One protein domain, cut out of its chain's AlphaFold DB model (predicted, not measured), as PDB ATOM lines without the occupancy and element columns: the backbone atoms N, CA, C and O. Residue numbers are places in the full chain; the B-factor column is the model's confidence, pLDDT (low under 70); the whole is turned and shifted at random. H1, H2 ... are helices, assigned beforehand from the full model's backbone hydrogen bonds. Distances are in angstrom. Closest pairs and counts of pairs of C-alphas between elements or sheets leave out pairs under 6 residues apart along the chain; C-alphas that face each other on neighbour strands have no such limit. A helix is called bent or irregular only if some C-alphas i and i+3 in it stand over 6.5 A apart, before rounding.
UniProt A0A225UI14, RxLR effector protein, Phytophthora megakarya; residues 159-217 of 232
ATOM      1  N   VAL A 159     -11.150  22.396 -22.319       82.81
ATOM      2  CA  VAL A 159      -9.731  22.059 -22.466       82.81
ATOM      3  C   VAL A 159      -9.124  23.003 -23.494       82.81
ATOM      4  O   VAL A 159      -9.611  23.064 -24.629       82.81
ATOM      5  N   GLU A 160      -8.080  23.736 -23.109       82.06
ATOM      6  CA  GLU A 160      -7.461  24.695 -24.011       82.06
ATOM      7  C   GLU A 160      -6.845  23.986 -25.227       82.06
ATOM      8  O   GLU A 160      -6.336  22.866 -25.115       82.06
ATOM      9  N   PRO A 161      -6.838  24.633 -26.403       81.50
ATOM     10  CA  PRO A 161      -6.238  24.059 -27.601       81.50
ATOM     11  C   PRO A 161      -4.766  23.647 -27.423       81.50
ATOM     12  O   PRO A 161      -4.358  22.626 -27.973       81.50
ATOM     13  N   LYS A 162      -4.005  24.359 -26.578       80.19
ATOM     14  CA  LYS A 162      -2.617  24.014 -26.215       80.19
ATOM     15  C   LYS A 162      -2.506  22.681 -25.471       80.19
ATOM     16  O   LYS A 162      -1.604  21.890 -25.740       80.19
ATOM     17  N   ASP A 163      -3.443  22.397 -24.569       83.44
ATOM     18  CA  ASP A 163      -3.472  21.137 -23.818       83.44
ATOM     19  C   ASP A 163      -3.894  19.961 -24.702       83.44
ATOM     20  O   ASP A 163      -3.504  18.815 -24.473       83.44
ATOM     21  N   VAL A 164      -4.709  20.231 -25.725       83.19
ATOM     22  CA  VAL A 164      -5.052  19.238 -26.746       83.19
ATOM     23  C   VAL A 164      -3.861  18.990 -27.665       83.19
ATOM     24  O   VAL A 164      -3.524  17.834 -27.901       83.19
ATOM     25  N   GLU A 165      -3.167  20.036 -28.109       83.19
ATOM     26  CA  GLU A 165      -1.934  19.937 -28.898       83.19
ATOM     27  C   GLU A 165      -0.868  19.093 -28.189       83.19
ATOM     28  O   GLU A 165      -0.274  18.207 -28.808       83.19
ATOM     29  N   ALA A 166      -0.710  19.260 -26.871       83.94
ATOM     30  CA  ALA A 166       0.215  18.459 -26.074       83.94
ATOM     31  C   ALA A 166      -0.047  16.944 -26.167       83.94
ATOM     32  O   ALA A 166       0.891  16.148 -26.105       83.94
ATOM     33  N   LYS A 167      -1.304  16.532 -26.379       82.94
ATOM     34  CA  LYS A 167      -1.680  15.120 -26.566       82.94
ATOM     35  C   LYS A 167      -1.307  14.580 -27.947       82.94
ATOM     36  O   LYS A 167      -1.137  13.373 -28.082       82.94
ATOM     37  N   PHE A 168      -1.164  15.445 -28.951       82.31
ATOM     38  CA  PHE A 168      -0.754  15.071 -30.307       82.31
ATOM     39  C   PHE A 168       0.760  15.194 -30.538       82.31
ATOM     40  O   PHE A 168       1.277  14.589 -31.476       82.31
ATOM     41  N   LEU A 169       1.492  15.898 -29.661       80.81
ATOM     42  CA  LEU A 169       2.947  16.085 -29.764       80.81
ATOM     43  C   LEU A 169       3.724  14.769 -29.914       80.81
ATOM     44  O   LEU A 169       4.680  14.720 -30.683       80.81
ATOM     45  N   SER A 170       3.344  13.701 -29.207       82.06
ATOM     46  CA  SER A 170       4.014  12.399 -29.346       82.06
ATOM     47  C   SER A 170       3.820  11.801 -30.739       82.06
ATOM     48  O   SER A 170       4.760  11.253 -31.304       82.06
ATOM     49  N   THR A 171       2.625  11.949 -31.314       81.38
ATOM     50  CA  THR A 171       2.309  11.475 -32.665       81.38
ATOM     51  C   THR A 171       3.027  12.310 -33.722       81.38
ATOM     52  O   THR A 171       3.569  11.757 -34.675       81.38
ATOM     53  N   PHE A 172       3.107  13.629 -33.541       82.56
ATOM     54  CA  PHE A 172       3.853  14.500 -34.450       82.56
ATOM     55  C   PHE A 172       5.350  14.205 -34.432       82.56
ATOM     56  O   PHE A 172       5.936  14.071 -35.499       82.56
ATOM     57  N   LYS A 173       5.944  13.967 -33.254       82.44
ATOM     58  CA  LYS A 173       7.341  13.515 -33.146       82.44
ATOM     59  C   LYS A 173       7.582  12.216 -33.914       82.44
ATOM     60  O   LYS A 173       8.499  12.152 -34.719       82.44
ATOM     61  N   THR A 174       6.712  11.214 -33.754       84.50
ATOM     62  CA  THR A 174       6.859   9.951 -34.498       84.50
ATOM     63  C   THR A 174       6.708  10.114 -36.012       84.50
ATOM     64  O   THR A 174       7.341   9.382 -36.765       84.50
ATOM     65  N   LEU A 175       5.885  11.063 -36.473       81.38
ATOM     66  CA  LEU A 175       5.727  11.361 -37.900       81.38
ATOM     67  C   LEU A 175       6.955  12.096 -38.457       81.38
ATOM     68  O   LEU A 175       7.416  11.756 -39.546       81.38
ATOM     69  N   GLU A 176       7.521  13.035 -37.692       80.00
ATOM     70  CA  GLU A 176       8.784  13.713 -38.021       80.00
ATOM     71  C   GLU A 176       9.951  12.718 -38.103       80.00
ATOM     72  O   GLU A 176      10.697  12.736 -39.084       80.00
ATOM     73  N   ASP A 177      10.061  11.795 -37.142       87.19
ATOM     74  CA  ASP A 177      11.082  10.735 -37.131       87.19
ATOM     75  C   ASP A 177      10.969   9.815 -38.362       87.19
ATOM     76  O   ASP A 177      11.970   9.329 -38.894       87.19
ATOM     77  N   GLN A 178       9.747   9.614 -38.865       85.00
ATOM     78  CA  GLN A 178       9.461   8.851 -40.084       85.00
ATOM     79  C   GLN A 178       9.606   9.671 -41.376       85.00
ATOM     80  O   GLN A 178       9.379   9.135 -42.461       85.00
ATOM     81  N   LYS A 179       9.999  10.951 -41.289       81.31
ATOM     82  CA  LYS A 179      10.063  11.902 -42.415       81.31
ATOM     83  C   LYS A 179       8.723  12.069 -43.147       81.31
ATOM     84  O   LYS A 179       8.696  12.351 -44.344       81.31
ATOM     85  N   ILE A 180       7.612  11.890 -42.437       79.94
ATOM     86  CA  ILE A 180       6.259  12.101 -42.954       79.94
ATOM     87  C   ILE A 180       5.836  13.532 -42.618       79.94
ATOM     88  O   ILE A 180       6.023  14.004 -41.498       79.94
ATOM     89  N   SER A 181       5.247  14.227 -43.593       79.62
ATOM     90  CA  SER A 181       4.696  15.570 -43.400       79.62
ATOM     91  C   SER A 181       3.642  15.569 -42.287       79.62
ATOM     92  O   SER A 181       2.606  14.907 -42.383       79.62
ATOM     93  N   VAL A 182       3.901  16.333 -41.224       77.94
ATOM     94  CA  VAL A 182       2.969  16.501 -40.099       77.94
ATOM     95  C   VAL A 182       1.691  17.205 -40.551       77.94
ATOM     96  O   VAL A 182       0.605  16.836 -40.112       77.94
ATOM     97  N   VAL A 183       1.806  18.167 -41.469       78.38
ATOM     98  CA  VAL A 183       0.691  18.998 -41.956       78.38
ATOM     99  C   VAL A 183      -0.341  18.170 -42.725       78.38
ATOM    100  O   VAL A 183      -1.544  18.399 -42.609       78.38
ATOM    101  N   ASP A 184       0.110  17.147 -43.451       76.81
ATOM    102  CA  ASP A 184      -0.773  16.265 -44.219       76.81
ATOM    103  C   ASP A 184      -1.401  15.154 -43.368       76.81
ATOM    104  O   ASP A 184      -2.277  14.414 -43.833       76.81
ATOM    105  N   SER A 185      -0.982  15.033 -42.105       77.38
ATOM    106  CA  SER A 185      -1.430  13.965 -41.225       77.38
ATOM    107  C   SER A 185      -2.896  14.142 -40.793       77.38
ATOM    108  O   SER A 185      -3.357  15.260 -40.531       77.38
ATOM    109  N   PRO A 186      -3.649  13.039 -40.621       79.69
ATOM    110  CA  PRO A 186      -4.994  13.088 -40.047       79.69
ATOM    111  C   PRO A 186      -5.026  13.709 -38.643       79.69
ATOM    112  O   PRO A 186      -6.000  14.361 -38.281       79.69
ATOM    113  N   ALA A 187      -3.950  13.540 -37.869       78.50
ATOM    114  CA  ALA A 187      -3.804  14.103 -36.529       78.50
ATOM    115  C   ALA A 187      -3.735  15.639 -36.542       78.50
ATOM    116  O   ALA A 187      -4.345  16.288 -35.695       78.50
ATOM    117  N   PHE A 188      -3.044  16.226 -37.521       81.44
ATOM    118  CA  PHE A 188      -2.972  17.678 -37.674       81.44
ATOM    119  C   PHE A 188      -4.323  18.270 -38.092       81.44
ATOM    120  O   PHE A 188      -4.770  19.245 -37.495       81.44
ATOM    121  N   LYS A 189      -5.026  17.631 -39.038       83.31
ATOM    122  CA  LYS A 189      -6.379  18.048 -39.453       83.31
ATOM    123  C   LYS A 189      -7.386  17.982 -38.301       83.31
ATOM    124  O   LYS A 189      -8.148  18.922 -38.100       83.31
ATOM    125  N   ALA A 190      -7.333  16.909 -37.511       82.00
ATOM    126  CA  ALA A 190      -8.125  16.739 -36.294       82.00
ATOM    127  C   ALA A 190      -7.873  17.861 -35.269       82.00
ATOM    128  O   ALA A 190      -8.812  18.403 -34.685       82.00
ATOM    129  N   LEU A 191      -6.606  18.239 -35.067       83.94
ATOM    130  CA  LEU A 191      -6.239  19.345 -34.186       83.94
ATOM    131  C   LEU A 191      -6.747  20.689 -34.729       83.94
ATOM    132  O   LEU A 191      -7.349  21.463 -33.990       83.94
ATOM    133  N   GLU A 192      -6.551  20.956 -36.021       84.75
ATOM    134  CA  GLU A 192      -7.001  22.187 -36.674       84.75
ATOM    135  C   GLU A 192      -8.528  22.364 -36.571       84.75
ATOM    136  O   GLU A 192      -9.022  23.460 -36.295       84.75
ATOM    137  N   GLU A 193      -9.287  21.282 -36.749       84.12
ATOM    138  CA  GLU A 193     -10.740  21.274 -36.594       84.12
ATOM    139  C   GLU A 193     -11.163  21.547 -35.147       84.12
ATOM    140  O   GLU A 193     -12.022  22.403 -34.910       84.12
ATOM    141  N   TYR A 194     -10.498  20.927 -34.166       83.25
ATOM    142  CA  TYR A 194     -10.734  21.218 -32.751       83.25
ATOM    143  C   TYR A 194     -10.494  22.698 -32.420       83.25
ATOM    144  O   TYR A 194     -11.353  23.337 -31.809       83.25
ATOM    145  N   TYR A 195      -9.374  23.273 -32.875       84.19
ATOM    146  CA  TYR A 195      -9.071  24.701 -32.723       84.19
ATOM    147  C   TYR A 195     -10.189  25.568 -33.330       84.19
ATOM    148  O   TYR A 195     -10.712  26.469 -32.666       84.19
ATOM    149  N   LYS A 196     -10.627  25.275 -34.564       83.50
ATOM    150  CA  LYS A 196     -11.721  26.009 -35.226       83.50
ATOM    151  C   LYS A 196     -13.012  25.983 -34.405       83.50
ATOM    152  O   LYS A 196     -13.645  27.029 -34.246       83.50
ATOM    153  N   VAL A 197     -13.411  24.820 -33.885       81.31
ATOM    154  CA  VAL A 197     -14.652  24.675 -33.106       81.31
ATOM    155  C   VAL A 197     -14.528  25.331 -31.727       81.31
ATOM    156  O   VAL A 197     -15.454  26.025 -31.304       81.31
ATOM    157  N   PHE A 198     -13.385  25.186 -31.052       80.62
ATOM    158  CA  PHE A 198     -13.119  25.812 -29.755       80.62
ATOM    159  C   PHE A 198     -13.223  27.342 -29.837       80.62
ATOM    160  O   PHE A 198     -13.980  27.951 -29.079       80.62
ATOM    161  N   HIS A 199     -12.555  27.967 -30.815       74.75
ATOM    162  CA  HIS A 199     -12.591  29.425 -30.989       74.75
ATOM    163  C   HIS A 199     -13.966  29.945 -31.425       74.75
ATOM    164  O   HIS A 199     -14.378  31.015 -30.981       74.75
ATOM    165  N   ARG A 200     -14.721  29.180 -32.228       77.12
ATOM    166  CA  ARG A 200     -16.118  29.525 -32.555       77.12
ATOM    167  C   ARG A 200     -17.034  29.488 -31.332       77.12
ATOM    168  O   ARG A 200     -17.938  30.309 -31.235       77.12
ATOM    169  N   ARG A 201     -16.831  28.530 -30.423       72.50
ATOM    170  CA  ARG A 201     -17.730  28.290 -29.284       72.50
ATOM    171  C   ARG A 201     -17.458  29.197 -28.089       72.50
ATOM    172  O   ARG A 201     -18.398  29.546 -27.383       72.50
ATOM    173  N   TYR A 202     -16.199  29.557 -27.857       68.75
ATOM    174  CA  TYR A 202     -15.795  30.325 -26.677       68.75
ATOM    175  C   TYR A 202     -15.480  31.799 -26.955       68.75
ATOM    176  O   TYR A 202     -15.164  32.505 -26.005       68.75
ATOM    177  N   ILE A 203     -15.601  32.271 -28.210       56.53
ATOM    178  CA  ILE A 203     -15.348  33.670 -28.633       56.53
ATOM    179  C   ILE A 203     -14.052  34.209 -27.992       56.53
ATOM    180  O   ILE A 203     -13.977  35.320 -27.482       56.53
ATOM    181  N   VAL A 204     -13.018  33.370 -27.975       54.75
ATOM    182  CA  VAL A 204     -11.656  33.773 -27.622       54.75
ATOM    183  C   VAL A 204     -10.982  34.075 -28.953       54.75
ATOM    184  O   VAL A 204     -11.001  33.195 -29.823       54.75
ATOM    185  N   GLU A 205     -10.473  35.302 -29.127       50.91
ATOM    186  CA  GLU A 205      -9.743  35.769 -30.320       50.91
ATOM    187  C   GLU A 205      -8.934  34.628 -30.931       50.91
ATOM    188  O   GLU A 205      -8.179  33.986 -30.210       50.91
ATOM    189  N   LYS A 206      -9.131  34.329 -32.224       48.78
ATOM    190  CA  LYS A 206      -8.423  33.247 -32.923       48.78
ATOM    191  C   LYS A 206      -6.907  33.499 -32.834       48.78
ATOM    192  O   LYS A 206      -6.429  34.336 -33.599       48.78
ATOM    193  N   PRO A 207      -6.115  32.766 -32.028       54.31
ATOM    194  CA  PRO A 207      -4.712  32.651 -32.347       54.31
ATOM    195  C   PRO A 207      -4.634  31.762 -33.590       54.31
ATOM    196  O   PRO A 207      -5.200  30.665 -33.641       54.31
ATOM    197  N   ASN A 208      -3.969  32.248 -34.629       60.88
ATOM    198  CA  ASN A 208      -3.711  31.437 -35.806       60.88
ATOM    199  C   ASN A 208      -2.906  30.204 -35.365       60.88
ATOM    200  O   ASN A 208      -1.879  30.340 -34.697       60.88
ATOM    201  N   VAL A 209      -3.342  28.992 -35.722       59.38
ATOM    202  CA  VAL A 209      -2.623  27.744 -35.374       59.38
ATOM    203  C   VAL A 209      -1.168  27.818 -35.865       59.38
ATOM    204  O   VAL A 209      -0.236  27.424 -35.169       59.38
ATOM    205  N   LEU A 210      -0.967  28.464 -37.017       56.31
ATOM    206  CA  LEU A 210       0.340  28.778 -37.592       56.31
ATOM    207  C   LEU A 210       1.200  29.719 -36.728       56.31
ATOM    208  O   LEU A 210       2.413  29.553 -36.676       56.31
ATOM    209  N   GLU A 211       0.605  30.685 -36.026       62.50
ATOM    210  CA  GLU A 211       1.337  31.594 -35.128       62.50
ATOM    211  C   GLU A 211       1.771  30.899 -33.836       62.50
ATOM    212  O   GLU A 211       2.845  31.190 -33.309       62.50
ATOM    213  N   SER A 212       0.972  29.947 -33.342       61.34
ATOM    214  CA  SER A 212       1.344  29.126 -32.183       61.34
ATOM    215  C   SER A 212       2.496  28.171 -32.526       61.34
ATOM    216  O   SER A 212       3.446  28.054 -31.753       61.34
ATOM    217  N   LEU A 213       2.490  27.597 -33.735       59.28
ATOM    218  CA  LEU A 213       3.569  26.736 -34.238       59.28
ATOM    219  C   LEU A 213       4.858  27.515 -34.574       59.28
ATOM    220  O   LEU A 213       5.952  27.047 -34.249       59.28
ATOM    221  N   LYS A 214       4.757  28.739 -35.121       61.31
ATOM    222  CA  LYS A 214       5.910  29.647 -35.327       61.31
ATOM    223  C   LYS A 214       6.620  30.010 -34.015       61.31
ATOM    224  O   LYS A 214       7.837  30.171 -34.018       61.31
ATOM    225  N   LYS A 215       5.895  30.097 -32.890       63.09
ATOM    226  CA  LYS A 215       6.487  30.319 -31.554       63.09
ATOM    227  C   LYS A 215       7.241  29.100 -31.013       63.09
ATOM    228  O   LYS A 215       8.139  29.276 -30.197       63.09
ATOM    229  N   TYR A 216       6.893  27.889 -31.453       59.12
ATOM    230  CA  TYR A 216       7.508  26.647 -30.974       59.12
ATOM    231  C   TYR A 216       8.804  26.293 -31.729       59.12
ATOM    232  O   TYR A 216       9.756  25.819 -31.112       59.12
ATOM    233  N   LYS A 217       8.883  26.571 -33.043       54.47
ATOM    234  CA  LYS A 217      10.131  26.504 -33.836       54.47
ATOM    235  C   LYS A 217      10.149  27.585 -34.933       54.47
ATOM    236  O   LYS A 217       9.584  27.365 -36.006       54.47
TER     237      LYS A 217
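What this domain is: This is residues 159 to 217 of the 232 residues of the protein "RxLR effector protein" of Phytophthora megakarya (UniProt A0A225UI14). The long helices H1 and H2 lie side by side as a helical hairpin, H1 kinked, and after H2 the chain folds back to the short H3, set crosswise near H2. The printed part has 59 residues with three named helices, in the order H1, H2, H3, and no named strand: all helix. It is compact, with a radius of gyration of the C-alphas of 11.8 A, and elongated, spanning 37 by 21 by 18 A.

Where its parts are: Find C-alpha 161 at (-6.238, 24.059, -27.601); from there H1, residues 161 to 177, runs 23.8 A. It has a kink of 49 degrees near residue 168 and is only just irregular, with C-alphas 167 and 170 6.9 A apart. H2, residues 186 to 202, runs 24.3 A. H3, residues 209 to 216, runs 11.1 A to C-alpha 216 at (7.508, 26.647, -30.974).

How they stand to each other: H1 and H2 touch, their closest C-alphas, of Pro 161 and Tyr 195, being 5.9 A apart; they run opposite ways at a shallow tilt of 12 degrees. H2 and H3 are close but not clearly touching, with closest C-alphas, of Glu 192 and Val 209, 7.2 A apart, and only just about perpendicular at 70.3 degrees. H1 and H3 are apart. Each O i to N i+4 pair is within hydrogen-bond range in H2 and H3, but 9 of 13 in H1.

The domain as a whole: The farthest C-alphas, of Gln 178 and Ile 203, are 36.9 A apart. The printed part has no cut, and both links are short. Residues 200 to 205, of which 200 to 202 belong to H2, stand free. The model's pLDDT is under 70 at residues 202 to 217.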